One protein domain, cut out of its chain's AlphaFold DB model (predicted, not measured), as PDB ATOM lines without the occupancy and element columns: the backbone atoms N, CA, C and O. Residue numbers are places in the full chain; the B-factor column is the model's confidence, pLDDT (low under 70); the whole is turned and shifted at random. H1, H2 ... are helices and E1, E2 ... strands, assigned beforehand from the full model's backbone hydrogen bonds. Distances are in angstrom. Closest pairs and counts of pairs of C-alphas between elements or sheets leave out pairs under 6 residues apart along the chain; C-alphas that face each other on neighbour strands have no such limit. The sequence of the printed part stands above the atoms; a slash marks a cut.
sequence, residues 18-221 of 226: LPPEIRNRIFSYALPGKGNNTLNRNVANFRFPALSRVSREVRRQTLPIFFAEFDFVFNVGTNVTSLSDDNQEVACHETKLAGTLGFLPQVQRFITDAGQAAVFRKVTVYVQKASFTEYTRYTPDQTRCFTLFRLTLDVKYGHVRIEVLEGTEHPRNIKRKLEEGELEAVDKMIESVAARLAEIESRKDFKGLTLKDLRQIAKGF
ATOM      1  N   LEU A  18     126.401 303.040 238.057       96.38
ATOM      2  CA  LEU A  18     127.399 302.761 237.032       96.38
ATOM      3  C   LEU A  18     127.441 301.271 236.653       96.38
ATOM      4  O   LEU A  18     127.278 300.421 237.536       96.38
ATOM      5  N   PRO A  19     127.795 300.937 235.395       97.06
ATOM      6  CA  PRO A  19     128.095 299.567 234.993       97.06
ATOM      7  C   PRO A  19     129.197 298.921 235.858       97.06
ATOM      8  O   PRO A  19     130.135 299.619 236.274       97.06
ATOM      9  N   PRO A  20     129.127 297.602 236.128       95.69
ATOM     10  CA  PRO A  20     130.100 296.894 236.963       95.69
ATOM     11  C   PRO A  20     131.557 297.092 236.534       95.69
ATOM     12  O   PRO A  20     132.434 297.222 237.383       95.69
ATOM     13  N   GLU A  21     131.825 297.165 235.233       96.38
ATOM     14  CA  GLU A  21     133.162 297.333 234.662       96.38
ATOM     15  C   GLU A  21     133.772 298.674 235.083       96.38
ATOM     16  O   GLU A  21     134.930 298.738 235.503       96.38
ATOM     17  N   ILE A  22     132.966 299.739 235.038       97.38
ATOM     18  CA  ILE A  22     133.382 301.081 235.450       97.38
ATOM     19  C   ILE A  22     133.597 301.120 236.963       97.38
ATOM     20  O   ILE A  22     134.611 301.646 237.421       97.38
ATOM     21  N   ARG A  23     132.702 300.506 237.752       96.75
ATOM     22  CA  ARG A  23     132.868 300.416 239.214       96.75
ATOM     23  C   ARG A  23     134.143 299.674 239.594       96.75
ATOM     24  O   ARG A  23     134.921 300.185 240.392       96.75
ATOM     25  N   ASN A  24     134.399 298.521 238.979       95.50
ATOM     26  CA  ASN A  24     135.610 297.738 239.214       95.50
ATOM     27  C   ASN A  24     136.867 298.548 238.889       95.50
ATOM     28  O   ASN A  24     137.833 298.520 239.650       95.50
ATOM     29  N   ARG A  25     136.837 299.332 237.803       95.12
ATOM     30  CA  ARG A  25     137.949 300.215 237.445       95.12
ATOM     31  C   ARG A  25     138.148 301.350 238.451       95.12
ATOM     32  O   ARG A  25     139.285 301.679 238.771       95.12
ATOM     33  N   ILE A  26     137.072 301.934 238.977       95.19
ATOM     34  CA  ILE A  26     137.155 302.931 240.054       95.19
ATOM     35  C   ILE A  26     137.750 302.294 241.316       95.19
ATOM     36  O   ILE A  26     138.659 302.861 241.922       95.19
ATOM     37  N   PHE A  27     137.281 301.102 241.697       95.12
ATOM     38  CA  PHE A  27     137.786 300.393 242.870       95.12
ATOM     39  C   PHE A  27     139.274 300.063 242.748       95.12
ATOM     40  O   PHE A  27     139.999 300.291 243.714       95.12
ATOM     41  N   SER A  28     139.765 299.609 241.590       92.12
ATOM     42  CA  SER A  28     141.196 299.313 241.423       92.12
ATOM     43  C   SER A  28     142.091 300.548 241.559       92.12
ATOM     44  O   SER A  28     143.195 300.440 242.091       92.12
ATOM     45  N   TYR A  29     141.616 301.736 241.168       91.31
ATOM     46  CA  TYR A  29     142.347 302.990 241.394       91.31
ATOM     47  C   TYR A  29     142.291 303.487 242.841       91.31
ATOM     48  O   TYR A  29     143.247 304.097 243.316       91.31
ATOM     49  N   ALA A  30     141.179 303.257 243.536       91.06
ATOM     50  CA  ALA A  30     140.981 303.724 244.905       91.06
ATOM     51  C   ALA A  30     141.528 302.753 245.969       91.06
ATOM     52  O   ALA A  30     141.678 303.123 247.138       91.06
ATOM     53  N   LEU A  31     141.841 301.513 245.591       88.31
ATOM     54  CA  LEU A  31     142.592 300.596 246.436       88.31
ATOM     55  C   LEU A  31     144.043 301.081 246.592       88.31
ATOM     56  O   LEU A  31     144.636 301.594 245.643       88.31
ATOM     57  N   PRO A  32     144.652 300.911 247.779       75.50
ATOM     58  CA  PRO A  32     146.042 301.289 248.010       75.50
ATOM     59  C   PRO A  32     146.947 300.317 247.242       75.50
ATOM     60  O   PRO A  32     147.397 299.346 247.817       75.50
ATOM     61  N   GLY A  33     147.140 300.505 245.932       62.62
ATOM     62  CA  GLY A  33     147.559 299.406 245.050       62.62
ATOM     63  C   GLY A  33     148.911 299.534 244.353       62.62
ATOM     64  O   GLY A  33     149.457 298.526 243.924       62.62
ATOM     65  N   LYS A  34     149.488 300.734 244.209       60.72
ATOM     66  CA  LYS A  34     150.670 300.918 243.330       60.72
ATOM     67  C   LYS A  34     151.801 301.771 243.905       60.72
ATOM     68  O   LYS A  34     152.729 302.122 243.188       60.72
ATOM     69  N   GLY A  35     151.749 302.095 245.196       59.50
ATOM     70  CA  GLY A  35     152.796 302.869 245.869       59.50
ATOM     71  C   GLY A  35     153.907 301.997 246.468       59.50
ATOM     72  O   GLY A  35     153.663 300.862 246.883       59.50
ATOM     73  N   ASN A  36     155.112 302.559 246.592       56.84
ATOM     74  CA  ASN A  36     156.296 301.927 247.200       56.84
ATOM     75  C   ASN A  36     156.196 301.710 248.725       56.84
ATOM     76  O   ASN A  36     157.181 301.330 249.351       56.84
ATOM     77  N   ASN A  37     155.035 301.942 249.349       64.12
ATOM     78  CA  ASN A  37     154.890 301.751 250.788       64.12
ATOM     79  C   ASN A  37     154.749 300.256 251.119       64.12
ATOM     80  O   ASN A  37     153.657 299.685 251.094       64.12
ATOM     81  N   THR A  38     155.885 299.622 251.403       61.34
ATOM     82  CA  THR A  38     156.013 298.199 251.738       61.34
ATOM     83  C   THR A  38     155.325 297.821 253.048       61.34
ATOM     84  O   THR A  38     154.939 296.667 253.203       61.34
ATOM     85  N   LEU A  39     155.105 298.770 253.968       61.50
ATOM     86  CA  LEU A  39     154.484 298.498 255.272       61.50
ATOM     87  C   LEU A  39     153.026 298.045 255.137       61.50
ATOM     88  O   LEU A  39     152.583 297.157 255.857       61.50
ATOM     89  N   ASN A  40     152.299 298.583 254.154       62.72
ATOM     90  CA  ASN A  40     150.903 298.211 253.902       62.72
ATOM     91  C   ASN A  40     150.752 296.860 253.183       62.72
ATOM     92  O   ASN A  40     149.628 296.406 252.978       62.72
ATOM     93  N   ARG A  41     151.864 296.233 252.774       76.06
ATOM     94  CA  ARG A  41     151.874 294.963 252.035       76.06
ATOM     95  C   ARG A  41     152.006 293.744 252.937       76.06
ATOM     96  O   ARG A  41     151.696 292.638 252.497       76.06
ATOM     97  N   ASN A  42     152.457 293.925 254.179       79.19
ATOM     98  CA  ASN A  42     152.616 292.808 255.099       79.19
ATOM     99  C   ASN A  42     151.240 292.305 255.559       79.19
ATOM    100  O   ASN A  42     150.503 293.001 256.259       79.19
ATOM    101  N   VAL A  43     150.918 291.071 255.171       77.50
ATOM    102  CA  VAL A  43     149.666 290.394 255.516       77.50
ATOM    103  C   VAL A  43     149.519 290.276 257.028       77.50
ATOM    104  O   VAL A  43     148.410 290.399 257.532       77.50
ATOM    105  N   ALA A  44     150.619 290.113 257.770       73.19
ATOM    106  CA  ALA A  44     150.594 289.918 259.211       73.19
ATOM    107  C   ALA A  44     149.906 291.059 259.974       73.19
ATOM    108  O   ALA A  44     149.259 290.780 260.977       73.19
ATOM    109  N   ASN A  45     149.979 292.302 259.485       71.19
ATOM    110  CA  ASN A  45     149.340 293.476 260.096       71.19
ATOM    111  C   ASN A  45     148.453 294.242 259.097       71.19
ATOM    112  O   ASN A  45     148.329 295.470 259.126       71.19
ATOM    113  N   PHE A  46     147.863 293.510 258.155       77.75
ATOM    114  CA  PHE A  46     147.076 294.103 257.090       77.75
ATOM    115  C   PHE A  46     145.792 294.771 257.613       77.75
ATOM    116  O   PHE A  46     145.067 294.219 258.442       77.75
ATOM    117  N   ARG A  47     145.468 295.955 257.073       80.62
ATOM    118  CA  ARG A  47     144.222 296.683 257.356       80.62
ATOM    119  C   ARG A  47     143.280 296.627 256.165       80.62
ATOM    120  O   ARG A  47     143.686 296.903 255.043       80.62
ATOM    121  N   PHE A  48     141.996 296.403 256.439       81.00
ATOM    122  CA  PHE A  48     140.933 296.474 255.438       81.00
ATOM    123  C   PHE A  48     141.044 297.735 254.573       81.00
ATOM    124  O   PHE A  48     141.101 298.842 255.131       81.00
ATOM    125  N   PRO A  49     140.972 297.613 253.234       87.38
ATOM    126  CA  PRO A  49     140.908 298.787 252.385       87.38
ATOM    127  C   PRO A  49     139.667 299.587 252.760       87.38
ATOM    128  O   PRO A  49     138.601 299.003 252.991       87.38
ATOM    129  N   ALA A  50     139.786 300.915 252.826       90.06
ATOM    130  CA  ALA A  50     138.697 301.780 253.277       90.06
ATOM    131  C   ALA A  50     137.386 301.509 252.517       90.06
ATOM    132  O   ALA A  50     136.340 301.371 253.147       90.06
ATOM    133  N   LEU A  51     137.477 301.289 251.202       92.06
ATOM    134  CA  LEU A  51     136.354 300.919 250.339       92.06
ATOM    135  C   LEU A  51     135.586 299.683 250.817       92.06
ATOM    136  O   LEU A  51     134.360 299.692 250.881       92.06
ATOM    137  N   SER A  52     136.291 298.633 251.241       91.69
ATOM    138  CA  SER A  52     135.665 297.391 251.712       91.69
ATOM    139  C   SER A  52     134.869 297.559 253.016       91.69
ATOM    140  O   SER A  52     134.157 296.645 253.441       91.69
ATOM    141  N   ARG A  53     134.982 298.711 253.688       92.31
ATOM    142  CA  ARG A  53     134.273 299.018 254.938       92.31
ATOM    143  C   ARG A  53     132.994 299.831 254.729       92.31
ATOM    144  O   ARG A  53     132.220 299.925 255.670       92.31
ATOM    145  N   VAL A  54     132.751 300.354 253.524       94.06
ATOM    146  CA  VAL A  54     131.615 301.248 253.236       94.06
ATOM    147  C   VAL A  54     130.275 300.510 253.300       94.06
ATOM    148  O   VAL A  54     129.365 300.933 254.003       94.06
ATOM    149  N   SER A  55     130.139 299.392 252.584       95.38
ATOM    150  CA  SER A  55     128.924 298.570 252.590       95.38
ATOM    151  C   SER A  55     129.240 297.113 252.246       95.38
ATOM    152  O   SER A  55     130.313 296.805 251.723       95.38
ATOM    153  N   ARG A  56     128.303 296.192 252.521       94.38
ATOM    154  CA  ARG A  56     128.456 294.771 252.147       94.38
ATOM    155  C   ARG A  56     128.576 294.590 250.635       94.38
ATOM    156  O   ARG A  56     129.339 293.739 250.194       94.38
ATOM    157  N   GLU A  57     127.853 295.392 249.862       94.69
ATOM    158  CA  GLU A  57     127.862 295.300 248.404       94.69
ATOM    159  C   GLU A  57     129.187 295.797 247.817       94.69
ATOM    160  O   GLU A  57     129.846 295.071 247.075       94.69
ATOM    161  N   VAL A  58     129.661 296.971 248.255       95.31
ATOM    162  CA  VAL A  58     130.981 297.486 247.855       95.31
ATOM    163  C   VAL A  58     132.079 296.507 248.268       95.31
ATOM    164  O   VAL A  58     132.989 296.237 247.488       95.31
ATOM    165  N   ARG A  59     131.978 295.902 249.460       94.88
ATOM    166  CA  ARG A  59     132.917 294.871 249.922       94.88
ATOM    167  C   ARG A  59     132.996 293.679 248.969       94.88
ATOM    168  O   ARG A  59     134.108 293.282 248.632       94.88
ATOM    169  N   ARG A  60     131.861 293.121 248.533       94.81
ATOM    170  CA  ARG A  60     131.831 291.964 247.615       94.81
ATOM    171  C   ARG A  60     132.501 292.263 246.275       94.81
ATOM    172  O   ARG A  60     133.153 291.383 245.735       94.81
ATOM    173  N   GLN A  61     132.363 293.489 245.770       95.44
ATOM    174  CA  GLN A  61     132.985 293.905 244.507       95.44
ATOM    175  C   GLN A  61     134.471 294.256 244.684       95.44
ATOM    176  O   GLN A  61     135.291 293.962 243.822       95.44
ATOM    177  N   THR A  62     134.839 294.835 245.829       95.38
ATOM    178  CA  THR A  62     136.199 295.342 246.065       95.38
ATOM    179  C   THR A  62     137.181 294.243 246.476       95.38
ATOM    180  O   THR A  62     138.337 294.278 246.062       95.38
ATOM    181  N   LEU A  63     136.767 293.277 247.306       95.00
ATOM    182  CA  LEU A  63     137.688 292.265 247.840       95.00
ATOM    183  C   LEU A  63     138.351 291.393 246.759       95.00
ATOM    184  O   LEU A  63     139.569 291.237 246.840       95.00
ATOM    185  N   PRO A  64     137.638 290.876 245.737       95.81
ATOM    186  CA  PRO A  64     138.276 290.104 244.671       95.81
ATOM    187  C   PRO A  64     139.356 290.900 243.932       95.81
ATOM    188  O   PRO A  64     140.427 290.371 243.658       95.81
ATOM    189  N   ILE A  65     139.099 292.184 243.654       95.12
ATOM    190  CA  ILE A  65     140.066 293.087 243.009       95.12
ATOM    191  C   ILE A  65     141.278 293.272 243.920       95.12
ATOM    192  O   ILE A  65     142.417 293.148 243.484       95.12
ATOM    193  N   PHE A  66     141.028 293.511 245.208       93.56
ATOM    194  CA  PHE A  66     142.076 293.696 246.198       93.56
ATOM    195  C   PHE A  66     143.012 292.484 246.299       93.56
ATOM    196  O   PHE A  66     144.222 292.651 246.199       93.56
ATOM    197  N   PHE A  67     142.484 291.267 246.439       93.94
ATOM    198  CA  PHE A  67     143.326 290.070 246.529       93.94
ATOM    199  C   PHE A  67     144.019 289.709 245.204       93.94
ATOM    200  O   PHE A  67     145.127 289.167 245.216       93.94
ATOM    201  N   ALA A  68     143.403 290.041 244.066       93.75
ATOM    202  CA  ALA A  68     143.950 289.734 242.750       93.75
ATOM    203  C   ALA A  68     145.035 290.716 242.281       93.75
ATOM    204  O   ALA A  68     145.927 290.307 241.543       93.75
ATOM    205  N   GLU A  69     144.948 291.996 242.644       91.62
ATOM    206  CA  GLU A  69     145.853 293.033 242.127       91.62
ATOM    207  C   GLU A  69     146.949 293.445 243.113       91.62
ATOM    208  O   GLU A  69     147.939 294.051 242.700       91.62
ATOM    209  N   PHE A  70     146.784 293.159 244.404       90.19
ATOM    210  CA  PHE A  70     147.715 293.624 245.423       90.19
ATOM    211  C   PHE A  70     148.898 292.669 245.628       90.19
ATOM    212  O   PHE A  70     148.753 291.448 245.600       90.19
ATOM    213  N   ASP A  71     150.074 293.252 245.875       90.69
ATOM    214  CA  ASP A  71     151.295 292.522 246.215       90.69
ATOM    215  C   ASP A  71     151.292 292.202 247.711       90.69
ATOM    216  O   ASP A  71     151.547 293.082 248.540       90.69
ATOM    217  N   PHE A  72     151.039 290.946 248.064       91.31
ATOM    218  CA  PHE A  72     151.035 290.521 249.458       91.31
ATOM    219  C   PHE A  72     152.398 290.020 249.893       91.31
ATOM    220  O   PHE A  72     153.057 289.269 249.182       91.31
ATOM    221  N   VAL A  73     152.801 290.399 251.099       91.06
ATOM    222  CA  VAL A  73     154.037 289.945 251.724       91.06
ATOM    223  C   VAL A  73     153.703 289.121 252.957       91.06
ATOM    224  O   VAL A  73     152.907 289.561 253.788       91.06
ATOM    225  N   PHE A  74     154.331 287.960 253.114       89.75
ATOM    226  CA  PHE A  74     154.270 287.205 254.358       89.75
ATOM    227  C   PHE A  74     155.621 286.633 254.757       89.75
ATOM    228  O   PHE A  74     156.510 286.443 253.931       89.75
ATOM    229  N   ASN A  75     155.737 286.348 256.047       91.75
ATOM    230  CA  ASN A  75     156.940 285.817 256.657       91.75
ATOM    231  C   ASN A  75     156.681 284.365 257.049       91.75
ATOM    232  O   ASN A  75     155.685 284.086 257.719       91.75
ATOM    233  N   VAL A  76     157.559 283.451 256.642       94.75
ATOM    234  CA  VAL A  76     157.485 282.040 257.037       94.75
ATOM    235  C   VAL A  76     158.758 281.651 257.765       94.75
ATOM    236  O   VAL A  76     159.866 281.961 257.330       94.75
ATOM    237  N   GLY A  77     158.575 280.977 258.895       95.00
ATOM    238  CA  GLY A  77     159.666 280.395 259.660       95.00
ATOM    239  C   GLY A  77     160.135 279.082 259.059       95.00
ATOM    240  O   GLY A  77     159.308 278.263 258.659       95.00
ATOM    241  N   THR A  78     161.439 278.854 259.074       95.62
ATOM    242  CA  THR A  78     162.063 277.552 258.834       95.62
ATOM    243  C   THR A  78     162.935 277.153 260.025       95.62
ATOM    244  O   THR A  78     163.448 278.012 260.745       95.62
ATOM    245  N   ASN A  79     163.080 275.846 260.233       95.00
ATOM    246  CA  ASN A  79     163.963 275.213 261.214       95.00
ATOM    247  C   ASN A  79     165.271 274.701 260.577       95.00
ATOM    248  O   ASN A  79     165.948 273.865 261.163       95.00
ATOM    249  N   VAL A  80     165.640 275.177 259.380       91.75
ATOM    250  CA  VAL A  80     166.864 274.718 258.694       91.75
ATOM    251  C   VAL A  80     168.134 274.954 259.513       91.75
ATOM    252  O   VAL A  80     169.030 274.123 259.508       91.75
ATOM    253  N   THR A  81     168.191 276.045 260.281       84.94
ATOM    254  CA  THR A  81     169.356 276.348 261.124       84.94
ATOM    255  C   THR A  81     169.339 275.633 262.468       84.94
ATOM    256  O   THR A  81     170.314 275.729 263.201       84.94
ATOM    257  N   SER A  82     168.240 274.957 262.821       85.44
ATOM    258  CA  SER A  82     168.178 274.144 264.039       85.44
ATOM    259  C   SER A  82     168.840 272.778 263.852       85.44
ATOM    260  O   SER A  82     169.008 272.061 264.829       85.44
ATOM    261  N   LEU A  83     169.191 272.401 262.615       81.06
ATOM    262  CA  LEU A  83     169.863 271.132 262.313       81.06
ATOM    263  C   LEU A  83     171.252 271.045 262.960       81.06
ATOM    264  O   LEU A  83     171.696 269.954 263.300       81.06
ATOM    265  N   SER A  84     171.903 272.195 263.136       78.88
ATOM    266  CA  SER A  84     173.233 272.341 263.730       78.88
ATOM    267  C   SER A  84     173.194 272.883 265.168       78.88
ATOM    268  O   SER A  84     174.237 273.216 265.727       78.88
ATOM    269  N   ASP A  85     172.004 273.029 265.768       79.38
ATOM    270  CA  ASP A  85     171.851 273.588 267.115       79.38
ATOM    271  C   ASP A  85     171.818 272.470 268.166       79.38
ATOM    272  O   ASP A  85     170.855 271.707 268.257       79.38
ATOM    273  N   ASP A  86     172.861 272.401 268.996       82.06
ATOM    274  CA  ASP A  86     172.953 271.449 270.111       82.06
ATOM    275  C   ASP A  86     171.873 271.694 271.183       82.06
ATOM    276  O   ASP A  86     171.615 270.842 272.040       82.06
ATOM    277  N   ASN A  87     171.213 272.860 271.166       86.62
ATOM    278  CA  ASN A  87     170.152 273.179 272.105       86.62
ATOM    279  C   ASN A  87     168.799 272.580 271.676       86.62
ATOM    280  O   ASN A  87     168.012 273.176 270.933       86.62
ATOM    281  N   GLN A  88     168.482 271.413 272.241       85.38
ATOM    282  CA  GLN A  88     167.243 270.678 271.970       85.38
ATOM    283  C   GLN A  88     165.959 271.489 272.237       85.38
ATOM    284  O   GLN A  88     164.958 271.303 271.536       85.38
ATOM    285  N   GLU A  89     165.954 272.395 273.222       84.56
ATOM    286  CA  GLU A  89     164.780 273.229 273.518       84.56
ATOM    287  C   GLU A  89     164.515 274.234 272.395       84.56
ATOM    288  O   GLU A  89     163.371 274.386 271.946       84.56
ATOM    289  N   VAL A  90     165.579 274.869 271.893       84.31
ATOM    290  CA  VAL A  90     165.513 275.806 270.763       84.31
ATOM    291  C   VAL A  90     165.044 275.070 269.514       84.31
ATOM    292  O   VAL A  90     164.068 275.494 268.889       84.31
ATOM    293  N   ALA A  91     165.632 273.910 269.209       85.81
ATOM    294  CA  ALA A  91     165.236 273.097 268.063       85.81
ATOM    295  C   ALA A  91     163.759 272.658 268.129       85.81
ATOM    296  O   ALA A  91     163.034 272.719 267.127       85.81
ATOM    297  N   CYS A  92     163.266 272.271 269.313       86.81
ATOM    298  CA  CYS A  92     161.859 271.915 269.511       86.81
ATOM    299  C   CYS A  92     160.926 273.108 269.260       86.81
ATOM    300  O   CYS A  92     159.886 272.967 268.607       86.81
ATOM    301  N   HIS A  93     161.289 274.288 269.766       88.25
ATOM    302  CA  HIS A  93     160.514 275.508 269.574       88.25
ATOM    303  C   HIS A  93     160.486 275.945 268.101       88.25
ATOM    304  O   HIS A  93     159.407 276.188 267.551       88.25
ATOM    305  N   GLU A  94     161.637 275.965 267.426       89.88
ATOM    306  CA  GLU A  94     161.727 276.327 266.007       89.88
ATOM    307  C   GLU A  94     160.933 275.364 265.122       89.88
ATOM    308  O   GLU A  94     160.187 275.799 264.246       89.88
ATOM    309  N   THR A  95     160.979 274.066 265.418       91.62
ATOM    310  CA  THR A  95     160.204 273.043 264.703       91.62
ATOM    311  C   THR A  95     158.686 273.255 264.816       91.62
ATOM    312  O   THR A  95     157.947 272.971 263.869       91.62
ATOM    313  N   LYS A  96     158.190 273.768 265.953       91.88
ATOM    314  CA  LYS A  96     156.757 274.074 266.145       91.88
ATOM    315  C   LYS A  96     156.304 275.288 265.334       91.88
ATOM    316  O   LYS A  96     155.169 275.308 264.860       91.88
ATOM    317  N   LEU A  97     157.170 276.290 265.194       92.06
ATOM    318  CA  LEU A  97     156.875 277.531 264.472       92.06
ATOM    319  C   LEU A  97     157.156 277.428 262.965       92.06
ATOM    320  O   LEU A  97     156.562 278.173 262.175       92.06
ATOM    321  N   ALA A  98     158.031 276.507 262.559       95.56
ATOM    322  CA  ALA A  98     158.398 276.287 261.171       95.56
ATOM    323  C   ALA A  98     157.194 275.890 260.305       95.56
ATOM    324  O   ALA A  98     156.321 275.107 260.690       95.56
ATOM    325  N   GLY A  99     157.155 276.460 259.106       95.62
ATOM    326  CA  GLY A  99     156.105 276.243 258.121       95.62
ATOM    327  C   GLY A  99     154.736 276.828 258.479       95.62
ATOM    328  O   GLY A  99     153.711 276.414 257.928       95.62
ATOM    329  N   THR A 100     154.697 277.806 259.385       93.62
ATOM    330  CA  THR A 100     153.493 278.587 259.692       93.62
ATOM    331  C   THR A 100     153.523 279.951 258.993       93.62
ATOM    332  O   THR A 100     154.578 280.546 258.801       93.62
ATOM    333  N   LEU A 101     152.350 280.472 258.606       90.12
ATOM    334  CA  LEU A 101     152.219 281.766 257.906       90.12
ATOM    335  C   LEU A 101     152.396 282.994 258.818       90.12
ATOM    336  O   LEU A 101     152.345 284.125 258.344       90.12
ATOM    337  N   GLY A 102     152.511 282.792 260.135       85.69
ATOM    338  CA  GLY A 102     152.693 283.876 261.100       85.69
ATOM    339  C   GLY A 102     151.583 284.941 261.120       85.69
ATOM    340  O   GLY A 102     151.831 286.047 261.596       85.69
ATOM    341  N   PHE A 103     150.381 284.652 260.609       88.38
ATOM    342  CA  PHE A 103     149.279 285.619 260.555       88.38
ATOM    343  C   PHE A 103     148.733 285.949 261.944       88.38
ATOM    344  O   PHE A 103     148.559 285.065 262.784       88.38
ATOM    345  N   LEU A 104     148.361 287.216 262.157       87.44
ATOM    346  CA  LEU A 104     147.530 287.574 263.300       87.44
ATOM    347  C   LEU A 104     146.148 286.900 263.176       87.44
ATOM    348  O   LEU A 104     145.595 286.839 262.070       87.44
ATOM    349  N   PRO A 105     145.526 286.455 264.287       89.38
ATOM    350  CA  PRO A 105     144.210 285.810 264.253       89.38
ATOM    351  C   PRO A 105     143.135 286.632 263.527       89.38
ATOM    352  O   PRO A 105     142.304 286.082 262.806       89.38
ATOM    353  N   GLN A 106     143.183 287.962 263.666       89.25
ATOM    354  CA  GLN A 106     142.259 288.890 263.007       89.25
ATOM    355  C   GLN A 106     142.403 288.863 261.479       89.25
ATOM    356  O   GLN A 106     141.402 288.839 260.764       89.25
ATOM    357  N   VAL A 107     143.640 288.806 260.980       89.06
ATOM    358  CA  VAL A 107     143.946 288.697 259.548       89.06
ATOM    359  C   VAL A 107     143.483 287.347 259.014       89.06
ATOM    360  O   VAL A 107     142.824 287.280 257.979       89.06
ATOM    361  N   GLN A 108     143.772 286.263 259.735       91.44
ATOM    362  CA  GLN A 108     143.339 284.929 259.333       91.44
ATOM    363  C   GLN A 108     141.813 284.835 259.229       91.44
ATOM    364  O   GLN A 108     141.292 284.296 258.249       91.44
ATOM    365  N   ARG A 109     141.103 285.368 260.231       92.06
ATOM    366  CA  ARG A 109     139.641 285.445 260.222       92.06
ATOM    367  C   ARG A 109     139.150 286.254 259.030       92.06
ATOM    368  O   ARG A 109     138.290 285.778 258.309       92.06
ATOM    369  N   PHE A 110     139.753 287.409 258.760       90.19
ATOM    370  CA  PHE A 110     139.394 288.232 257.607       90.19
ATOM    371  C   PHE A 110     139.527 287.490 256.273       90.19
ATOM    372  O   PHE A 110     138.590 287.488 255.477       90.19
ATOM    373  N   ILE A 111     140.674 286.855 256.025       93.25
ATOM    374  CA  ILE A 111     140.908 286.118 254.776       93.25
ATOM    375  C   ILE A 111     139.899 284.967 254.651       93.25
ATOM    376  O   ILE A 111     139.403 284.688 253.564       93.25
ATOM    377  N   THR A 112     139.558 284.332 255.774       94.19
ATOM    378  CA  THR A 112     138.557 283.261 255.824       94.19
ATOM    379  C   THR A 112     137.151 283.794 255.528       94.19
ATOM    380  O   THR A 112     136.455 283.223 254.693       94.19
ATOM    381  N   ASP A 113     136.758 284.921 256.128       92.44
ATOM    382  CA  ASP A 113     135.461 285.580 255.915       92.44
ATOM    383  C   ASP A 113     135.303 286.103 254.475       92.44
ATOM    384  O   ASP A 113     134.191 286.176 253.950       92.44
ATOM    385  N   ALA A 114     136.408 286.459 253.813       93.50
ATOM    386  CA  ALA A 114     136.420 286.830 252.400       93.50
ATOM    387  C   ALA A 114     136.135 285.636 251.463       93.50
ATOM    388  O   ALA A 114     135.704 285.839 250.325       93.50
ATOM    389  N   GLY A 115     136.329 284.397 251.929       94.81
ATOM    390  CA  GLY A 115     135.972 283.176 251.209       94.81
ATOM    391  C   GLY A 115     136.574 283.115 249.804       94.81
ATOM    392  O   GLY A 115     137.776 283.290 249.618       94.81
ATOM    393  N   GLN A 116     135.724 282.903 248.796       95.19
ATOM    394  CA  GLN A 116     136.145 282.780 247.391       95.19
ATOM    395  C   GLN A 116     136.691 284.082 246.783       95.19
ATOM    396  O   GLN A 116     137.266 284.053 245.699       95.19
ATOM    397  N   ALA A 117     136.533 285.226 247.458       95.31
ATOM    398  CA  ALA A 117     137.160 286.473 247.030       95.31
ATOM    399  C   ALA A 117     138.661 286.522 247.366       95.31
ATOM    400  O   ALA A 117     139.390 287.293 246.746       95.31
ATOM    401  N   ALA A 118     139.128 285.726 248.336       95.88
ATOM    402  CA  ALA A 118     140.514 285.726 248.804       95.88
ATOM    403  C   ALA A 118     141.432 284.854 247.934       95.88
ATOM    404  O   ALA A 118     141.980 283.845 248.387       95.88
ATOM    405  N   VAL A 119     141.585 285.264 246.675       97.06
ATOM    406  CA  VAL A 119     142.463 284.622 245.689       97.06
ATOM    407  C   VAL A 119     143.669 285.518 245.433       97.06
ATOM    408  O   VAL A 119     143.567 286.539 244.759       97.06
ATOM    409  N   PHE A 120     144.811 285.120 245.981       96.25
ATOM    410  CA  PHE A 120     146.079 285.830 245.891       96.25
ATOM    411  C   PHE A 120     146.768 285.511 244.563       96.25
ATOM    412  O   PHE A 120     147.013 284.343 244.252       96.25
ATOM    413  N   ARG A 121     147.109 286.538 243.781       96.31
ATOM    414  CA  ARG A 121     147.855 286.350 242.522       96.31
ATOM    415  C   ARG A 121     149.313 286.743 242.609       96.31
ATOM    416  O   ARG A 121     150.110 286.198 241.862       96.31
ATOM    417  N   LYS A 122     149.670 287.650 243.514       95.12
ATOM    418  CA  LYS A 122     151.057 288.052 243.703       95.12
ATOM    419  C   LYS A 122     151.422 288.057 245.170       95.12
ATOM    420  O   LYS A 122     150.837 288.766 245.988       95.12
ATOM    421  N   VAL A 123     152.385 287.213 245.486       94.88
ATOM    422  CA  VAL A 123     152.780 286.884 246.842       94.88
ATOM    423  C   VAL A 123     154.295 286.906 246.924       94.88
ATOM    424  O   VAL A 123     154.973 286.311 246.097       94.88
ATOM    425  N   THR A 124     154.831 287.538 247.954       94.38
ATOM    426  CA  THR A 124     156.242 287.464 248.310       94.38
ATOM    427  C   THR A 124     156.373 286.857 249.698       94.38
ATOM    428  O   THR A 124     155.851 287.386 250.678       94.38
ATOM    429  N   VAL A 125     157.098 285.751 249.772       94.62
ATOM    430  CA  VAL A 125     157.440 285.040 250.998       94.62
ATOM    431  C   VAL A 125     158.842 285.445 251.409       94.62
ATOM    432  O   VAL A 125     159.782 285.269 250.636       94.62
ATOM    433  N   TYR A 126     158.995 285.959 252.620       93.75
ATOM    434  CA  TYR A 126     160.295 286.068 253.266       93.75
ATOM    435  C   TYR A 126     160.473 284.856 254.170       93.75
ATOM    436  O   TYR A 126     159.704 284.653 255.113       93.75
ATOM    437  N   VAL A 127     161.460 284.029 253.844       94.62
ATOM    438  CA  VAL A 127     161.811 282.849 254.629       94.62
ATOM    439  C   VAL A 127     162.926 283.233 255.585       94.62
ATOM    440  O   VAL A 127     163.925 283.827 255.185       94.62
ATOM    441  N   GLN A 128     162.737 282.921 256.858       93.25
ATOM    442  CA  GLN A 128     163.615 283.318 257.956       93.25
ATOM    443  C   GLN A 128     163.647 282.224 259.019       93.25
ATOM    444  O   GLN A 128     162.805 281.324 259.002       93.25
ATOM    445  N   LYS A 129     164.557 282.324 259.991       92.44
ATOM    446  CA  LYS A 129     164.539 281.404 261.137       92.44
ATOM    447  C   LYS A 129     163.207 281.479 261.870       92.44
ATOM    448  O   LYS A 129     162.631 282.558 262.039       92.44
ATOM    449  N   ALA A 130     162.711 280.329 262.307       93.88
ATOM    450  CA  ALA A 130     161.401 280.227 262.930       93.88
ATOM    451  C   ALA A 130     161.279 281.091 264.198       93.88
ATOM    452  O   ALA A 130     160.242 281.728 264.396       93.88
ATOM    453  N   SER A 131     162.354 281.217 264.979       90.19
ATOM    454  CA  SER A 131     162.453 282.113 266.140       90.19
ATOM    455  C   SER A 131     162.195 283.599 265.823       90.19
ATOM    456  O   SER A 131     161.657 284.319 266.662       90.19
ATOM    457  N   PHE A 132     162.471 284.070 264.600       89.62
ATOM    458  CA  PHE A 132     162.238 285.466 264.192       89.62
ATOM    459  C   PHE A 132     160.829 285.745 263.652       89.62
ATOM    460  O   PHE A 132     160.476 286.902 263.381       89.62
ATOM    461  N   THR A 133     159.990 284.718 263.494       86.25
ATOM    462  CA  THR A 133     158.633 284.887 262.947       86.25
ATOM    463  C   THR A 133     157.736 285.750 263.813       86.25
ATOM    464  O   THR A 133     156.961 286.545 263.284       86.25
ATOM    465  N   GLU A 134     157.856 285.637 265.132       85.31
ATOM    466  CA  GLU A 134     157.079 286.459 266.054       85.31
ATOM    467  C   GLU A 134     157.562 287.904 266.053       85.31
ATOM    468  O   GLU A 134     156.747 288.819 266.010       85.31
ATOM    469  N   TYR A 135     158.876 288.116 266.023       86.94
ATOM    470  CA  TYR A 135     159.468 289.448 266.024       86.94
ATOM    471  C   TYR A 135     159.064 290.251 264.778       86.94
ATOM    472  O   TYR A 135     158.434 291.306 264.866       86.94
ATOM    473  N   THR A 136     159.319 289.688 263.597       84.44
ATOM    474  CA  THR A 136     159.030 290.336 262.304       84.44
ATOM    475  C   THR A 136     157.539 290.495 262.006       84.44
ATOM    476  O   THR A 136     157.170 291.223 261.081       84.44
ATOM    477  N   ARG A 137     156.664 289.847 262.786       82.12
ATOM    478  CA  ARG A 137     155.217 290.100 262.767       82.12
ATOM    479  C   ARG A 137     154.895 291.533 263.198       82.12
ATOM    480  O   ARG A 137     153.966 292.130 262.657       82.12
ATOM    481  N   TYR A 138     155.647 292.067 264.158       82.94
ATOM    482  CA  TYR A 138     155.427 293.398 264.728       82.94
ATOM    483  C   TYR A 138     156.356 294.460 264.126       82.94
ATOM    484  O   TYR A 138     155.986 295.633 264.098       82.94
ATOM    485  N   THR A 139     157.508 294.053 263.584       83.12
ATOM    486  CA  THR A 139     158.524 294.924 262.961       83.12
ATOM    487  C   THR A 139     158.756 294.559 261.482       83.12
ATOM    488  O   THR A 139     159.796 294.010 261.101       83.12
ATOM    489  N   PRO A 140     157.772 294.813 260.595       74.88
ATOM    490  CA  PRO A 140     157.844 294.417 259.183       74.88
ATOM    491  C   PRO A 140     158.951 295.134 258.390       74.88
ATOM    492  O   PRO A 140     159.355 294.675 257.324       74.88
ATOM    493  N   ASP A 141     159.440 296.266 258.888       77.88
ATOM    494  CA  ASP A 141     160.594 296.998 258.364       77.88
ATOM    495  C   ASP A 141     161.904 296.212 258.523       77.88
ATOM    496  O   ASP A 141     162.766 296.265 257.644       77.88
ATOM    497  N   GLN A 142     162.018 295.416 259.586       79.50
ATOM    498  CA  GLN A 142     163.219 294.639 259.895       79.50
ATOM    499  C   GLN A 142     163.247 293.252 259.254       79.50
ATOM    500  O   GLN A 142     164.270 292.575 259.311       79.50
ATOM    501  N   THR A 143     162.168 292.825 258.588       77.69
ATOM    502  CA  THR A 143     162.087 291.508 257.929       77.69
ATOM    503  C   THR A 143     163.291 291.229 257.022       77.69
ATOM    504  O   THR A 143     163.797 290.110 256.990       77.69
ATOM    505  N   ARG A 144     163.807 292.252 256.328       76.75
ATOM    506  CA  ARG A 144     164.939 292.102 255.401       76.75
ATOM    507  C   ARG A 144     166.227 291.646 256.081       76.75
ATOM    508  O   ARG A 144     166.981 290.915 255.455       76.75
ATOM    509  N   CYS A 145     166.454 292.045 257.330       79.88
ATOM    510  CA  CYS A 145     167.679 291.739 258.067       79.88
ATOM    511  C   CYS A 145     167.762 290.275 258.509       79.88
ATOM    512  O   CYS A 145     168.852 289.807 258.790       79.88
ATOM    513  N   PHE A 146     166.635 289.562 258.563       83.94
ATOM    514  CA  PHE A 146     166.566 288.174 259.039       83.94
ATOM    515  C   PHE A 146     166.196 287.184 257.926       83.94
ATOM    516  O   PHE A 146     165.881 286.024 258.187       83.94
ATOM    517  N   THR A 147     166.182 287.652 256.674       88.31
ATOM    518  CA  THR A 147     165.732 286.862 255.527       88.31
ATOM    519  C   THR A 147     166.844 285.941 255.044       88.31
ATOM    520  O   THR A 147     167.864 286.418 254.544       88.31
ATOM    521  N   LEU A 148     166.593 284.632 255.103       90.31
ATOM    522  CA  LEU A 148     167.406 283.612 254.445       90.31
ATOM    523  C   LEU A 148     167.239 283.734 252.929       90.31
ATOM    524  O   LEU A 148     168.194 283.964 252.204       90.31
ATOM    525  N   PHE A 149     166.005 283.660 252.438       92.38
ATOM    526  CA  PHE A 149     165.696 283.902 251.033       92.38
ATOM    527  C   PHE A 149     164.280 284.436 250.857       92.38
ATOM    528  O   PHE A 149     163.412 284.329 251.728       92.38
ATOM    529  N   ARG A 150     164.061 285.045 249.701       93.81
ATOM    530  CA  ARG A 150     162.801 285.622 249.267       93.81
ATOM    531  C   ARG A 150     162.254 284.811 248.103       93.81
ATOM    532  O   ARG A 150     162.934 284.650 247.096       93.81
ATOM    533  N   LEU A 151     161.008 284.373 248.216       94.88
ATOM    534  CA  LEU A 151     160.281 283.671 247.162       94.88
ATOM    535  C   LEU A 151     159.142 284.559 246.659       94.88
ATOM    536  O   LEU A 151     158.250 284.903 247.429       94.88
ATOM    537  N   THR A 152     159.134 284.923 245.383       95.75
ATOM    538  CA  THR A 152     157.990 285.593 244.757       95.75
ATOM    539  C   THR A 152     157.198 284.587 243.937       95.75
ATOM    540  O   THR A 152     157.748 283.912 243.072       95.75
ATOM    541  N   LEU A 153     155.904 284.507 244.223       96.44
ATOM    542  CA  LEU A 153     154.909 283.706 243.527       96.44
ATOM    543  C   LEU A 153     154.005 284.663 242.746       96.44
ATOM    544  O   LEU A 153     153.286 285.466 243.345       96.44
ATOM    545  N   ASP A 154     154.069 284.602 241.421       96.56
ATOM    546  CA  ASP A 154     153.331 285.490 240.518       96.56
ATOM    547  C   ASP A 154     152.463 284.661 239.567       96.56
ATOM    548  O   ASP A 154     152.960 283.973 238.675       96.56
ATOM    549  N   VAL A 155     151.150 284.700 239.789       96.81
ATOM    550  CA  VAL A 155     150.152 283.941 239.042       96.81
ATOM    551  C   VAL A 155     149.759 284.717 237.793       96.81
ATOM    552  O   VAL A 155     149.046 285.723 237.859       96.81
ATOM    553  N   LYS A 156     150.180 284.215 236.633       93.69
ATOM    554  CA  LYS A 156     149.911 284.815 235.324       93.69
ATOM    555  C   LYS A 156     149.360 283.775 234.371       93.69
ATOM    556  O   LYS A 156     149.939 282.713 234.205       93.69
ATOM    557  N   TYR A 157     148.236 284.104 233.738       91.62
ATOM    558  CA  TYR A 157     147.591 283.247 232.736       91.62
ATOM    559  C   TYR A 157     147.317 281.811 233.219       91.62
ATOM    560  O   TYR A 157     147.359 280.880 232.429       91.62
ATOM    561  N   GLY A 158     147.035 281.632 234.514       89.88
ATOM    562  CA  GLY A 158     146.792 280.311 235.106       89.88
ATOM    563  C   GLY A 158     148.052 279.553 235.528       89.88
ATOM    564  O   GLY A 158     147.924 278.448 236.028       89.88
ATOM    565  N   HIS A 159     149.238 280.147 235.398       92.50
ATOM    566  CA  HIS A 159     150.511 279.536 235.784       92.50
ATOM    567  C   HIS A 159     151.166 280.291 236.933       92.50
ATOM    568  O   HIS A 159     151.045 281.520 237.009       92.50
ATOM    569  N   VAL A 160     151.878 279.588 237.816       95.31
ATOM    570  CA  VAL A 160     152.647 280.223 238.891       95.31
ATOM    571  C   VAL A 160     154.096 280.387 238.455       95.31
ATOM    572  O   VAL A 160     154.848 279.423 238.345       95.31
ATOM    573  N   ARG A 161     154.536 281.633 238.271       96.00
ATOM    574  CA  ARG A 161     155.961 281.930 238.155       96.00
ATOM    575  C   ARG A 161     156.573 282.003 239.549       96.00
ATOM    576  O   ARG A 161     156.098 282.760 240.396       96.00
ATOM    577  N   ILE A 162     157.656 281.261 239.738       95.81
ATOM    578  CA  ILE A 162     158.460 281.275 240.955       95.81
ATOM    579  C   ILE A 162     159.739 282.066 240.680       95.81
ATOM    580  O   ILE A 162     160.433 281.825 239.694       95.81
ATOM    581  N   GLU A 163     160.050 283.019 241.548       95.75
ATOM    582  CA  GLU A 163     161.324 283.734 241.551       95.75
ATOM    583  C   GLU A 163     161.940 283.628 242.943       95.75
ATOM    584  O   GLU A 163     161.331 284.047 243.928       95.75
ATOM    585  N   VAL A 164     163.143 283.065 243.021       93.31
ATOM    586  CA  VAL A 164     163.906 282.941 244.264       93.31
ATOM    587  C   VAL A 164     165.015 283.976 244.248       93.31
ATOM    588  O   VAL A 164     165.744 284.099 243.266       93.31
ATOM    589  N   LEU A 165     165.145 284.719 245.338       91.50
ATOM    590  CA  LEU A 165     166.234 285.658 245.546       91.50
ATOM    591  C   LEU A 165     166.838 285.425 246.917       91.50
ATOM    592  O   LEU A 165     166.138 285.434 247.928       91.50
ATOM    593  N   GLU A 166     168.147 285.234 246.941       89.75
ATOM    594  CA  GLU A 166     168.900 285.047 248.172       89.75
ATOM    595  C   GLU A 166     168.821 286.315 249.040       89.75
ATOM    596  O   GLU A 166     168.906 287.443 248.545       89.75
ATOM    597  N   GLY A 167     168.587 286.136 250.341       80.81
ATOM    598  CA  GLY A 167     168.562 287.215 251.323       80.81
ATOM    599  C   GLY A 167     169.944 287.514 251.898       80.81
ATOM    600  O   GLY A 167     170.936 286.866 251.566       80.81
ATOM    601  N   THR A 168     170.022 288.499 252.794       78.25
ATOM    602  CA  THR A 168     171.281 288.835 253.483       78.25
ATOM    603  C   THR A 168     171.737 287.722 254.414       78.25
ATOM    604  O   THR A 168     172.932 287.483 254.531       78.25
ATOM    605  N   GLU A 169     170.782 287.012 255.014       74.31
ATOM    606  CA  GLU A 169     171.043 285.850 255.860       74.31
ATOM    607  C   GLU A 169     171.045 284.547 255.050       74.31
ATOM    608  O   GLU A 169     171.014 283.460 255.623       74.31
ATOM    609  N   HIS A 170     171.043 284.613 253.712       77.62
ATOM    610  CA  HIS A 170     171.172 283.399 252.917       77.62
ATOM    611  C   HIS A 170     172.483 282.703 253.275       77.62
ATOM    612  O   HIS A 170     173.510 283.388 253.341       77.62
ATOM    613  N   PRO A 171     172.498 281.368 253.425       74.25
ATOM    614  CA  PRO A 171     173.721 280.645 253.735       74.25
ATOM    615  C   PRO A 171     174.912 281.036 252.835       74.25
ATOM    616  O   PRO A 171     176.009 281.287 253.320       74.25
ATOM    617  N   ARG A 172     174.709 281.244 251.529       79.62
ATOM    618  CA  ARG A 172     175.805 281.660 250.624       79.62
ATOM    619  C   ARG A 172     176.390 283.052 250.908       79.62
ATOM    620  O   ARG A 172     177.522 283.318 250.516       79.62
ATOM    621  N   ASN A 173     175.638 283.934 251.565       79.62
ATOM    622  CA  ASN A 173     176.018 285.328 251.806       79.62
ATOM    623  C   ASN A 173     176.628 285.558 253.197       79.62
ATOM    624  O   ASN A 173     177.357 286.533 253.397       79.62
ATOM    625  N   ILE A 174     176.366 284.672 254.162       74.44
ATOM    626  CA  ILE A 174     176.927 284.786 255.510       74.44
ATOM    627  C   ILE A 174     178.346 284.198 255.513       74.44
ATOM    628  O   ILE A 174     178.557 283.041 255.174       74.44
ATOM    629  N   LYS A 175     179.338 284.954 256.007       64.50
ATOM    630  CA  LYS A 175     180.733 284.487 256.207       64.50
ATOM    631  C   LYS A 175     180.900 283.405 257.296       64.50
ATOM    632  O   LYS A 175     182.013 283.162 257.763       64.50
ATOM    633  N   ARG A 176     179.812 282.800 257.766       64.06
ATOM    634  CA  ARG A 176     179.837 281.738 258.773       64.06
ATOM    635  C   ARG A 176     180.199 280.438 258.056       64.06
ATOM    636  O   ARG A 176     179.713 280.202 256.957       64.06
ATOM    637  N   LYS A 177     181.055 279.607 258.665       57.34
ATOM    638  CA  LYS A 177     181.268 278.222 258.214       57.34
ATOM    639  C   LYS A 177     179.921 277.515 258.290       57.34
ATOM    640  O   LYS A 177     179.485 277.153 259.378       57.34
ATOM    641  N   LEU A 178     179.232 277.443 257.167       61.97
ATOM    642  CA  LEU A 178     178.000 276.697 257.059       61.97
ATOM    643  C   LEU A 178     178.339 275.255 256.776       61.97
ATOM    644  O   LEU A 178     179.257 274.953 256.012       61.97
ATOM    645  N   GLU A 179     177.590 274.387 257.430       74.19
ATOM    646  CA  GLU A 179     177.622 272.974 257.137       74.19
ATOM    647  C   GLU A 179     176.905 272.777 255.801       74.19
ATOM    648  O   GLU A 179     175.834 273.339 255.564       74.19
ATOM    649  N   GLU A 180     177.523 272.011 254.906       81.94
ATOM    650  CA  GLU A 180     177.022 271.694 253.562       81.94
ATOM    651  C   GLU A 180     175.548 271.230 253.579       81.94
ATOM    652  O   GLU A 180     174.785 271.533 252.662       81.94
ATOM    653  N   GLY A 181     175.112 270.624 254.691       85.44
ATOM    654  CA  GLY A 181     173.733 270.204 254.925       85.44
ATOM    655  C   GLY A 181     172.692 271.332 254.994       85.44
ATOM    656  O   GLY A 181     171.556 271.112 254.578       85.44
ATOM    657  N   GLU A 182     173.027 272.547 255.451       86.69
ATOM    658  CA  GLU A 182     172.045 273.649 255.503       86.69
ATOM    659  C   GLU A 182     171.696 274.164 254.097       86.69
ATOM    660  O   GLU A 182     170.540 274.489 253.823       86.69
ATOM    661  N   LEU A 183     172.677 274.203 253.189       87.25
ATOM    662  CA  LEU A 183     172.462 274.565 251.785       87.25
ATOM    663  C   LEU A 183     171.599 273.521 251.076       87.25
ATOM    664  O   LEU A 183     170.600 273.876 250.451       87.25
ATOM    665  N   GLU A 184     171.942 272.242 251.237       90.75
ATOM    666  CA  GLU A 184     171.171 271.138 250.665       90.75
ATOM    667  C   GLU A 184     169.725 271.139 251.188       90.75
ATOM    668  O   GLU A 184     168.776 270.911 250.436       90.75
ATOM    669  N   ALA A 185     169.526 271.452 252.471       91.94
ATOM    670  CA  ALA A 185     168.198 271.580 253.053       91.94
ATOM    671  C   ALA A 185     167.407 272.763 252.466       91.94
ATOM    672  O   ALA A 185     166.203 272.627 252.239       91.94
ATOM    673  N   VAL A 186     168.049 273.905 252.179       91.12
ATOM    674  CA  VAL A 186     167.398 275.029 251.479       91.12
ATOM    675  C   VAL A 186     166.954 274.630 250.075       91.12
ATOM    676  O   VAL A 186     165.795 274.873 249.726       91.12
ATOM    677  N   ASP A 187     167.818 273.972 249.307       91.69
ATOM    678  CA  ASP A 187     167.489 273.521 247.954       91.69
ATOM    679  C   ASP A 187     166.323 272.513 247.979       91.69
ATOM    680  O   ASP A 187     165.314 272.714 247.296       91.69
ATOM    681  N   LYS A 188     166.367 271.520 248.882       94.06
ATOM    682  CA  LYS A 188     165.260 270.568 249.103       94.06
ATOM    683  C   LYS A 188     163.953 271.259 249.495       94.06
ATOM    684  O   LYS A 188     162.883 270.854 249.039       94.06
ATOM    685  N   MET A 189     163.995 272.304 250.326       94.81
ATOM    686  CA  MET A 189     162.795 273.081 250.674       94.81
ATOM    687  C   MET A 189     162.207 273.786 249.449       94.81
ATOM    688  O   MET A 189     160.989 273.756 249.254       94.81
ATOM    689  N   ILE A 190     163.046 274.405 248.614       94.50
ATOM    690  CA  ILE A 190     162.603 275.086 247.390       94.50
ATOM    691  C   ILE A 190     161.962 274.080 246.428       94.50
ATOM    692  O   ILE A 190     160.863 274.338 245.931       94.50
ATOM    693  N   GLU A 191     162.580 272.915 246.228       95.12
ATOM    694  CA  GLU A 191     162.016 271.817 245.432       95.12
ATOM    695  C   GLU A 191     160.670 271.340 245.995       95.12
ATOM    696  O   GLU A 191     159.688 271.203 245.263       95.12
ATOM    697  N   SER A 192     160.585 271.167 247.317       95.56
ATOM    698  CA  SER A 192     159.363 270.762 248.017       95.56
ATOM    699  C   SER A 192     158.227 271.782 247.850       95.56
ATOM    700  O   SER A 192     157.051 271.418 247.734       95.56
ATOM    701  N   VAL A 193     158.549 273.077 247.830       96.06
ATOM    702  CA  VAL A 193     157.585 274.152 247.561       96.06
ATOM    703  C   VAL A 193     157.171 274.167 246.090       96.06
ATOM    704  O   VAL A 193     155.978 274.281 245.805       96.06
ATOM    705  N   ALA A 194     158.116 274.001 245.164       96.06
ATOM    706  CA  ALA A 194     157.841 273.938 243.731       96.06
ATOM    707  C   ALA A 194     156.924 272.755 243.374       96.06
ATOM    708  O   ALA A 194     155.951 272.934 242.643       96.06
ATOM    709  N   ALA A 195     157.158 271.576 243.958       96.44
ATOM    710  CA  ALA A 195     156.315 270.399 243.761       96.44
ATOM    711  C   ALA A 195     154.867 270.632 244.232       96.44
ATOM    712  O   ALA A 195     153.917 270.334 243.507       96.44
ATOM    713  N   ARG A 196     154.679 271.239 245.414       96.88
ATOM    714  CA  ARG A 196     153.336 271.598 245.913       96.88
ATOM    715  C   ARG A 196     152.657 272.640 245.032       96.88
ATOM    716  O   ARG A 196     151.451 272.570 244.820       96.88
ATOM    717  N   LEU A 197     153.412 273.609 244.520       96.69
ATOM    718  CA  LEU A 197     152.881 274.605 243.595       96.69
ATOM    719  C   LEU A 197     152.412 273.972 242.284       96.69
ATOM    720  O   LEU A 197     151.327 274.317 241.826       96.69
ATOM    721  N   ALA A 198     153.154 273.005 241.742       96.56
ATOM    722  CA  ALA A 198     152.737 272.259 240.558       96.56
ATOM    723  C   ALA A 198     151.424 271.483 240.795       96.56
ATOM    724  O   ALA A 198     150.523 271.518 239.956       96.56
ATOM    725  N   GLU A 199     151.261 270.852 241.964       97.25
ATOM    726  CA  GLU A 199     149.999 270.203 242.354       97.25
ATOM    727  C   GLU A 199     148.840 271.215 242.419       97.25
ATOM    728  O   GLU A 199     147.770 270.995 241.848       97.25
ATOM    729  N   ILE A 200     149.058 272.361 243.071       97.31
ATOM    730  CA  ILE A 200     148.077 273.448 243.217       97.31
ATOM    731  C   ILE A 200     147.661 274.020 241.854       97.31
ATOM    732  O   ILE A 200     146.475 274.315 241.654       97.31
ATOM    733  N   GLU A 201     148.619 274.185 240.942       96.75
ATOM    734  CA  GLU A 201     148.429 274.711 239.588       96.75
ATOM    735  C   GLU A 201     147.652 273.736 238.699       96.75
ATOM    736  O   GLU A 201     146.823 274.162 237.900       96.75
ATOM    737  N   SER A 202     147.827 272.424 238.897       96.94
ATOM    738  CA  SER A 202     147.134 271.384 238.118       96.94
ATOM    739  C   SER A 202     145.604 271.358 238.298       96.94
ATOM    740  O   SER A 202     144.889 270.665 237.569       96.94
ATOM    741  N   ARG A 203     145.061 272.109 239.267       97.25
ATOM    742  CA  ARG A 203     143.616 272.171 239.531       97.25
ATOM    743  C   ARG A 203     142.893 272.894 238.393       97.25
ATOM    744  O   ARG A 203     143.210 274.033 238.071       97.25
ATOM    745  N   LYS A 204     141.826 272.281 237.869       95.75
ATOM    746  CA  LYS A 204     141.028 272.790 236.733       95.75
ATOM    747  C   LYS A 204     140.557 274.249 236.877       95.75
ATOM    748  O   LYS A 204     140.477 274.961 235.884       95.75
ATOM    749  N   ASP A 205     140.268 274.688 238.101       94.38
ATOM    750  CA  ASP A 205     139.761 276.034 238.401       94.38
ATOM    751  C   ASP A 205     140.814 276.945 239.053       94.38
ATOM    752  O   ASP A 205     140.476 277.872 239.799       94.38
ATOM    753  N   PHE A 206     142.102 276.689 238.810       96.94
ATOM    754  CA  PHE A 206     143.175 277.488 239.383       96.94
ATOM    755  C   PHE A 206     143.162 278.928 238.844       96.94
ATOM    756  O   PHE A 206     143.419 279.202 237.674       96.94
ATOM    757  N   LYS A 207     142.844 279.881 239.728       96.50
ATOM    758  CA  LYS A 207     142.801 281.332 239.434       96.50
ATOM    759  C   LYS A 207     143.806 282.144 240.255       96.50
ATOM    760  O   LYS A 207     143.891 283.365 240.095       96.50
ATOM    761  N   GLY A 208     144.510 281.465 241.155       96.94
ATOM    762  CA  GLY A 208     145.425 282.020 242.137       96.94
ATOM    763  C   GLY A 208     145.454 281.185 243.411       96.94
ATOM    764  O   GLY A 208     144.771 280.166 243.533       96.94
ATOM    765  N   LEU A 209     146.265 281.627 244.360       97.50
ATOM    766  CA  LEU A 209     146.500 280.940 245.621       97.50
ATOM    767  C   LEU A 209     145.391 281.297 246.610       97.50
ATOM    768  O   LEU A 209     145.066 282.463 246.792       97.50
ATOM    769  N   THR A 210     144.815 280.306 247.272       96.94
ATOM    770  CA  THR A 210     143.893 280.489 248.401       96.94
ATOM    771  C   THR A 210     144.655 280.449 249.726       96.94
ATOM    772  O   THR A 210     145.804 280.016 249.788       96.94
ATOM    773  N   LEU A 211     144.004 280.802 250.839       95.88
ATOM    774  CA  LEU A 211     144.596 280.633 252.176       95.88
ATOM    775  C   LEU A 211     145.042 279.186 252.454       95.88
ATOM    776  O   LEU A 211     146.041 278.962 253.137       95.88
ATOM    777  N   LYS A 212     144.299 278.199 251.941       97.00
ATOM    778  CA  LYS A 212     144.649 276.781 252.081       97.00
ATOM    779  C   LYS A 212     145.950 276.469 251.344       97.00
ATOM    780  O   LYS A 212     146.820 275.826 251.925       97.00
ATOM    781  N   ASP A 213     146.090 276.979 250.126       97.50
ATOM    782  CA  ASP A 213     147.282 276.798 249.296       97.50
ATOM    783  C   ASP A 213     148.500 277.451 249.956       97.50
ATOM    784  O   ASP A 213     149.536 276.814 250.108       97.50
ATOM    785  N   LEU A 214     148.349 278.677 250.472       96.75
ATOM    786  CA  LEU A 214     149.415 279.363 251.207       96.75
ATOM    787  C   LEU A 214     149.878 278.571 252.436       96.75
ATOM    788  O   LEU A 214     151.071 278.511 252.711       96.75
ATOM    789  N   ARG A 215     148.962 277.920 253.168       96.44
ATOM    790  CA  ARG A 215     149.330 277.047 254.297       96.44
ATOM    791  C   ARG A 215     150.060 275.788 253.839       96.44
ATOM    792  O   ARG A 215     150.962 275.338 254.537       96.44
ATOM    793  N   GLN A 216     149.663 275.200 252.713       97.00
ATOM    794  CA  GLN A 216     150.350 274.035 252.148       97.00
ATOM    795  C   GLN A 216     151.765 274.394 251.690       97.00
ATOM    796  O   GLN A 216     152.700 273.668 252.013       97.00
ATOM    797  N   ILE A 217     151.926 275.538 251.023       97.12
ATOM    798  CA  ILE A 217     153.230 276.089 250.639       97.12
ATOM    799  C   ILE A 217     154.075 276.359 251.883       97.12
ATOM    800  O   ILE A 217     155.222 275.931 251.938       97.12
ATOM    801  N   ALA A 218     153.498 276.999 252.908       96.69
ATOM    802  CA  ALA A 218     154.205 277.303 254.148       96.69
ATOM    803  C   ALA A 218     154.795 276.039 254.790       96.69
ATOM    804  O   ALA A 218     155.966 276.027 255.151       96.69
ATOM    805  N   LYS A 219     154.033 274.939 254.841       96.81
ATOM    806  CA  LYS A 219     154.523 273.649 255.359       96.81
ATOM    807  C   LYS A 219     155.764 273.120 254.632       96.81
ATOM    808  O   LYS A 219     156.526 272.388 255.246       96.81
ATOM    809  N   GLY A 220     155.980 273.493 253.370       96.56
ATOM    810  CA  GLY A 220     157.171 273.108 252.612       96.56
ATOM    811  C   GLY A 220     158.478 273.725 253.109       96.56
ATOM    812  O   GLY A 220     159.539 273.232 252.752       96.56
ATOM    813  N   PHE A 221     158.417 274.753 253.960       96.25
ATOM    814  CA  PHE A 221     159.601 275.364 254.577       96.25
ATOM    815  C   PHE A 221     159.999 274.726 255.914       96.25
ATOM    816  O   PHE A 221     160.913 275.213 256.583       96.25
TER     817      PHE A 221
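AT A GLANCE: This is residues 18 to 221 of the 226 residues of an uncharacterized protein of Zasmidium cellare ATCC 36951 (UniProt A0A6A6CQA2). A strongly twisted sheet of four strands has a helical hairpin, H10 and H11, over one face and short H2 and H9 on the opposite face. H1, H3, H4 and H7 gather toward one end of the long axis, H5 and H6 toward the other. The printed 204 residues hold, in chain order, H1 H2 H3 H4 E1 H5 H6 H7 E2 H8 H9 E3 E4 H10 H11, of mixed class; the mixed sheet's order is E1 E2 E3 E4. The whole is compact, with a radius of gyration of the C-alphas of 18.0 A, yet elongated, spanning 63 by 35 by 27 A.

IN THESE COORDINATES: The strands are E1, residues 71 to 78, E2, 122 to 129, E3, 147 to 156, 25.7 A, and E4, 159 to 166. H10, 180 to 201, measures 32.0 A; H11, 211 to 219, ends at C-alpha 219 (154.523, 273.649, 255.359). H1, 20 to 30, begins at C-alpha 20 (130.100, 296.894, 236.963). The others are H2, 38 to 41, H3, 50 to 53, H4, 56 to 69, 20.2 A, H5, 80 to 84, H6, 88 to 97, H7, 105 to 117, 18.6 A, H8, 130 to 138, and H9, 142 to 146.

HOW THE PARTS SIT: E1 and E2 are parallel, N 74 and O 124 being 2.9 A apart; with H5, H6 and H7 between them they form a strand-helix-strand unit. E2 and E3 are antiparallel, with N 125 and O 151 at 2.7 A, and E3 and E4 are an antiparallel hairpin, with N 152 and O 163 at 2.8 A. H10 lies over E3, height 8.8 A. It touches H11 with residues 193 to 200 alone, closest C-alphas Val 193 and Ile 217, 5.7 A, at a shallow tilt of 23 degrees, opposite ways. H8 runs along E1, 4 degrees on the local plane, and touches H6, C-alphas Ala 130 and Glu 94, 5.0 A. H4 touches H1, closest C-alphas Thr 62 and Phe 27, 6.2 A. H4 touches H3 with residues 58 to 63 alone, closest C-alphas Arg 59 and Ser 52, 4.1 A. H7 touches H4 with residues 114 to 117 alone, C-alphas Ala 117 and Pro 64, 4.5 A. Every O i to N i+4 pair is within hydrogen-bond range in H1, H6, H10 and H11, against 8 of 10 in H4, 7 of 9 in H7, 2 of 5 in H8 and 0 of 1 in H5 and H9; at i+3, H8 has 4 of 6, H5 0 of 2 and H9 2 of 2.

THE WHOLE: The farthest C-alphas, Leu 18 and Asp 86, are 64.4 A apart. The printed part has no cut. The link E4 to H10 is long. Residues 33 to 40 and 175 to 178 are under 70 in pLDDT.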